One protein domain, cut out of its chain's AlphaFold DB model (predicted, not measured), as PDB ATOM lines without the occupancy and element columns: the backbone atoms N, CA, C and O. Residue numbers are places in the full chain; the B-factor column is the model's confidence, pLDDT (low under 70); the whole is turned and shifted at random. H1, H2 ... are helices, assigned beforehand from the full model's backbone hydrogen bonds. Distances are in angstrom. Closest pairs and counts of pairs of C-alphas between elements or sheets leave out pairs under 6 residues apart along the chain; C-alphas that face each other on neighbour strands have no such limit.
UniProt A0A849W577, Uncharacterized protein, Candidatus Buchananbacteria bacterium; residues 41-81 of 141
ATOM      1  N   GLU A  41     176.644 113.105 174.780       58.12
ATOM      2  CA  GLU A  41     176.564 112.001 173.812       58.12
ATOM      3  C   GLU A  41     175.785 110.799 174.375       58.12
ATOM      4  O   GLU A  41     174.903 110.273 173.705       58.12
ATOM      5  N   HIS A  42     175.961 110.508 175.670       63.78
ATOM      6  CA  HIS A  42     175.237 109.457 176.399       63.78
ATOM      7  C   HIS A  42     174.356 109.998 177.532       63.78
ATOM      8  O   HIS A  42     174.018 109.282 178.473       63.78
ATOM      9  N   ARG A  43     173.954 111.278 177.490       72.50
ATOM     10  CA  ARG A  43     173.234 111.909 178.620       72.50
ATOM     11  C   ARG A  43     171.943 111.188 178.982       72.50
ATOM     12  O   ARG A  43     171.536 111.219 180.141       72.50
ATOM     13  N   GLN A  44     171.259 110.653 177.974       75.12
ATOM     14  CA  GLN A  44     169.985 109.962 178.150       75.12
ATOM     15  C   GLN A  44     170.200 108.563 178.718       75.12
ATOM     16  O   GLN A  44     169.532 108.203 179.677       75.12
ATOM     17  N   GLU A  45     171.187 107.833 178.206       73.44
ATOM     18  CA  GLU A  45     171.571 106.511 178.711       73.44
ATOM     19  C   GLU A  45     172.061 106.598 180.158       73.44
ATOM     20  O   GLU A  45     171.590 105.857 181.012       73.44
ATOM     21  N   PHE A  46     172.891 107.594 180.476       77.56
ATOM     22  CA  PHE A  46     173.330 107.856 181.843       77.56
ATOM     23  C   PHE A  46     172.154 108.161 182.778       77.56
ATOM     24  O   PHE A  46     172.078 107.632 183.883       77.56
ATOM     25  N   LYS A  47     171.209 109.009 182.349       77.00
ATOM     26  CA  LYS A  47     169.999 109.285 183.140       77.00
ATOM     27  C   LYS A  47     169.179 108.021 183.364       77.00
ATOM     28  O   LYS A  47     168.700 107.820 184.474       77.00
ATOM     29  N   GLN A  48     169.028 107.203 182.329       77.38
ATOM     30  CA  GLN A  48     168.256 105.974 182.387       77.38
ATOM     31  C   GLN A  48     168.901 104.962 183.344       77.38
ATOM     32  O   GLN A  48     168.208 104.451 184.210       77.38
ATOM     33  N   MET A  49     170.227 104.793 183.319       79.44
ATOM     34  CA  MET A  49     170.955 103.932 184.269       79.44
ATOM     35  C   MET A  49     170.764 104.358 185.730       79.44
ATOM     36  O   MET A  49     170.616 103.515 186.610       79.44
ATOM     37  N   ILE A  50     170.727 105.667 186.002       83.62
ATOM     38  CA  ILE A  50     170.459 106.183 187.353       83.62
ATOM     39  C   ILE A  50     169.002 105.935 187.770       83.62
ATOM     40  O   ILE A  50     168.752 105.634 188.936       83.62
ATOM     41  N   ILE A  51     168.049 106.055 186.842       80.88
ATOM     42  CA  ILE A  51     166.626 105.765 187.089       80.88
ATOM     43  C   ILE A  51     166.411 104.270 187.347       80.88
ATOM     44  O   ILE A  51     165.684 103.909 188.270       80.88
ATOM     45  N   ASP A  52     167.078 103.421 186.568       87.12
ATOM     46  CA  ASP A  52     166.967 101.963 186.639       87.12
ATOM     47  C   ASP A  52     167.793 101.367 187.794       87.12
ATOM     48  O   ASP A  52     167.663 100.185 188.108       87.12
ATOM     49  N   GLY A  53     168.614 102.184 188.466       87.75
ATOM     50  CA  GLY A  53     169.442 101.762 189.596       87.75
ATOM     51  C   GLY A  53     170.593 100.833 189.202       87.75
ATOM     52  O   GLY A  53     171.087 100.087 190.049       87.75
ATOM     53  N   ASP A  54     171.024 100.869 187.938       91.50
ATOM     54  CA  ASP A  54     172.059  99.988 187.395       91.50
ATOM     55  C   ASP A  54     173.465 100.467 187.793       91.50
ATOM     56  O   ASP A  54     174.193 101.130 187.047       91.50
ATOM     57  N   TYR A  55     173.827 100.154 189.036       88.94
ATOM     58  CA  TYR A  55     175.122 100.500 189.609       88.94
ATOM     59  C   TYR A  55     176.293  99.818 188.890       88.94
ATOM     60  O   TYR A  55     177.353 100.431 188.758       88.94
ATOM     61  N   GLU A  56     176.128  98.568 188.448       90.06
ATOM     62  CA  GLU A  56     177.213  97.807 187.822       90.06
ATOM     63  C   GLU A  56     177.628  98.472 186.509       90.06
ATOM     64  O   GLU A  56     178.785  98.896 186.398       90.06
ATOM     65  N   THR A  57     176.668  98.712 185.608       86.94
ATOM     66  CA  THR A  57     176.899  99.388 184.321       86.94
ATOM     67  C   THR A  57     177.436 100.806 184.513       86.94
ATOM     68  O   THR A  57     178.397 101.214 183.852       86.94
ATOM     69  N   TRP A  58     176.878 101.565 185.463       87.94
ATOM     70  CA  TRP A  58     177.387 102.900 185.785       87.94
ATOM     71  C   TRP A  58     178.849 102.854 186.253       87.94
ATOM     72  O   TRP A  58     179.672 103.666 185.824       87.94
ATOM     73  N   SER A  59     179.198 101.903 187.124       88.88
ATOM     74  CA  SER A  59     180.544 101.810 187.689       88.88
ATOM     75  C   SER A  59     181.594 101.454 186.635       88.88
ATOM     76  O   SER A  59     182.713 101.966 186.698       88.88
ATOM     77  N   GLU A  60     181.249 100.607 185.664       90.94
ATOM     78  CA  GLU A  60     182.129 100.226 184.559       90.94
ATOM     79  C   GLU A  60     182.399 101.416 183.639       90.94
ATOM     80  O   GLU A  60     183.562 101.773 183.436       90.94
ATOM     81  N   MET A  61     181.342 102.113 183.212       87.06
ATOM     82  CA  MET A  61     181.450 103.345 182.423       87.06
ATOM     83  C   MET A  61     182.314 104.399 183.132       87.06
ATOM     84  O   MET A  61     183.181 105.037 182.531       87.06
ATOM     85  N   MET A  62     182.117 104.580 184.441       85.69
ATOM     86  CA  MET A  62     182.904 105.541 185.211       85.69
ATOM     87  C   MET A  62     184.373 105.125 185.344       85.69
ATOM     88  O   MET A  62     185.247 105.992 185.293       85.69
ATOM     89  N   LYS A  63     184.684 103.832 185.496       90.94
ATOM     90  CA  LYS A  63     186.074 103.338 185.531       90.94
ATOM     91  C   LYS A  63     186.784 103.552 184.196       90.94
ATOM     92  O   LYS A  63     187.945 103.972 184.194       90.94
ATOM     93  N   GLU A  64     186.098 103.307 183.086       88.94
ATOM     94  CA  GLU A  64     186.614 103.600 181.747       88.94
ATOM     95  C   GLU A  64     186.919 105.096 181.613       88.94
ATOM     96  O   GLU A  64     188.040 105.484 181.280       88.94
ATOM     97  N   ARG A  65     185.980 105.951 182.033       84.62
ATOM     98  CA  ARG A  65     186.169 107.403 182.012       84.62
ATOM     99  C   ARG A  65     187.319 107.879 182.896       84.62
ATOM    100  O   ARG A  65     188.076 108.765 182.508       84.62
ATOM    101  N   VAL A  66     187.462 107.325 184.097       89.88
ATOM    102  CA  VAL A  66     188.593 107.637 184.984       89.88
ATOM    103  C   VAL A  66     189.915 107.262 184.318       89.88
ATOM    104  O   VAL A  66     190.888 108.002 184.443       89.88
ATOM    105  N   THR A  67     189.952 106.141 183.600       91.81
ATOM    106  CA  THR A  67     191.142 105.703 182.862       91.81
ATOM    107  C   THR A  67     191.483 106.689 181.746       91.81
ATOM    108  O   THR A  67     192.616 107.156 181.684       91.81
ATOM    109  N   GLU A  68     190.494 107.100 180.952       87.12
ATOM    110  CA  GLU A  68     190.658 108.123 179.911       87.12
ATOM    111  C   GLU A  68     191.178 109.455 180.486       87.12
ATOM    112  O   GLU A  68     192.136 110.037 179.975       87.12
ATOM    113  N   LEU A  69     190.582 109.924 181.588       86.38
ATOM    114  CA  LEU A  69     190.981 111.169 182.246       86.38
ATOM    115  C   LEU A  69     192.408 111.107 182.793       86.38
ATOM    116  O   LEU A  69     193.122 112.104 182.715       86.38
ATOM    117  N   ARG A  70     192.840 109.954 183.317       91.00
ATOM    118  CA  ARG A  70     194.235 109.755 183.739       91.00
ATOM    119  C   ARG A  70     195.185 109.864 182.556       91.00
ATOM    120  O   ARG A  70     196.133 110.629 182.632       91.00
ATOM    121  N   THR A  71     194.880 109.213 181.435       87.94
ATOM    122  CA  THR A  71     195.699 109.330 180.220       87.94
ATOM    123  C   THR A  71     195.790 110.776 179.718       87.94
ATOM    124  O   THR A  71     196.859 111.225 179.300       87.94
ATOM    125  N   GLN A  72     194.693 111.535 179.776       83.75
ATOM    126  CA  GLN A  72     194.712 112.961 179.430       83.75
ATOM    127  C   GLN A  72     195.550 113.785 180.417       83.75
ATOM    128  O   GLN A  72     196.275 114.684 179.988       83.75
ATOM    129  N   ALA A  73     195.472 113.479 181.714       85.88
ATOM    130  CA  ALA A  73     196.271 114.133 182.744       85.88
ATOM    131  C   ALA A  73     197.772 113.870 182.550       85.88
ATOM    132  O   ALA A  73     198.543 114.824 182.559       85.88
ATOM    133  N   ASP A  74     198.168 112.628 182.265       89.31
ATOM    134  CA  ASP A  74     199.568 112.262 182.005       89.31
ATOM    135  C   ASP A  74     200.117 113.009 180.777       89.31
ATOM    136  O   ASP A  74     201.229 113.545 180.785       89.31
ATOM    137  N   LYS A  75     199.308 113.111 179.711       85.19
ATOM    138  CA  LYS A  75     199.665 113.892 178.520       85.19
ATOM    139  C   LYS A  75     199.841 115.372 178.862       85.19
ATOM    140  O   LYS A  75     200.815 115.983 178.421       85.19
ATOM    141  N   LEU A  76     198.926 115.945 179.643       84.44
ATOM    142  CA  LEU A  76     199.033 117.331 180.083       84.44
ATOM    143  C   LEU A  76     200.307 117.537 180.906       84.44
ATOM    144  O   LEU A  76     201.064 118.449 180.596       84.44
ATOM    145  N   GLU A  77     200.582 116.675 181.880       89.06
ATOM    146  CA  GLU A  77     201.776 116.745 182.726       89.06
ATOM    147  C   GLU A  77     203.063 116.737 181.893       89.06
ATOM    148  O   GLU A  77     203.922 117.595 182.085       89.06
ATOM    149  N   SER A  78     203.153 115.869 180.878       87.81
ATOM    150  CA  SER A  78     204.304 115.829 179.962       87.81
ATOM    151  C   SER A  78     204.513 117.130 179.170       87.81
ATOM    152  O   SER A  78     205.637 117.479 178.801       87.81
ATOM    153  N   SER A  79     203.433 117.884 178.942       85.69
ATOM    154  CA  SER A  79     203.474 119.174 178.251       85.69
ATOM    155  C   SER A  79     203.832 120.347 179.171       85.69
ATOM    156  O   SER A  79     204.147 121.423 178.667       85.69
ATOM    157  N   ILE A  80     203.843 120.169 180.499       88.50
ATOM    158  CA  ILE A  80     204.217 121.220 181.460       88.50
ATOM    159  C   ILE A  80     205.745 121.311 181.526       88.50
ATOM    160  O   ILE A  80     206.402 120.768 182.411       88.50
ATOM    161  N   ASN A  81     206.330 122.002 180.553       92.19
ATOM    162  CA  ASN A  81     207.768 122.227 180.474       92.19
ATOM    163  C   ASN A  81     208.088 123.614 179.885       92.19
ATOM    164  O   ASN A  81     207.207 124.340 179.415       92.19
TER     165      ASN A  81
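Overview. This is residues 41 to 81 of the 141 residues of an uncharacterized protein of Candidatus Buchananbacteria bacterium (UniProt A0A849W577). A short helix, H1, and a much longer one, H2, make an uneven V, a helical hairpin with arms of very different length, joined by a tight link. H1 folds back only near the beginning of H2, and residues 62 to 81, of which 62 to 79 belong to H2, stick out as a lone arm that makes most of the length. The printed part has 41 residues, with two named helices in the order H1, H2 and no named strand; the class is all helix. The whole is extended, with a radius of gyration of the C-alphas of 14.1 A, and the C-alphas span 46 by 19 by 8 A.

Arrangement. H1, residues 43 to 52, and H2, residues 55 to 79, form a helical hairpin. They touch, with 5 pairs of C-alphas within 8 A, and H2 does so with residues 55 to 58 alone. Their closest C-alphas are those of Met 49 and Trp 58, 6.7 A apart. The two helices run opposite ways at a steep tilt of 39 degrees, and their centres are 19.6 A apart. In H1 and H2 every O i to N i+4 pair is within hydrogen-bond range.

Along the chain. H1 begins at Arg 43, with its C-alpha at (173.234, 111.909, 178.620), and ends at Asp 52, 14.2 A from first to last C-alpha. Gly 53 and Asp 54 lie between the helices. H2 runs from Tyr 55, C-alpha at (175.122, 100.500, 189.609), to Ser 79, C-alpha at (203.474, 119.174, 178.251), a length of 35.8 A.

Size, cuts and confidence. The outline is a rod, and the two C-alphas farthest apart, those of Asp 52 and Asn 81, are 46.0 A apart. The printed part has no cut, and the link from H1 to H2 is tight. The mean pLDDT of the printed part is 84.4, and residues 41 to 42 are under 70.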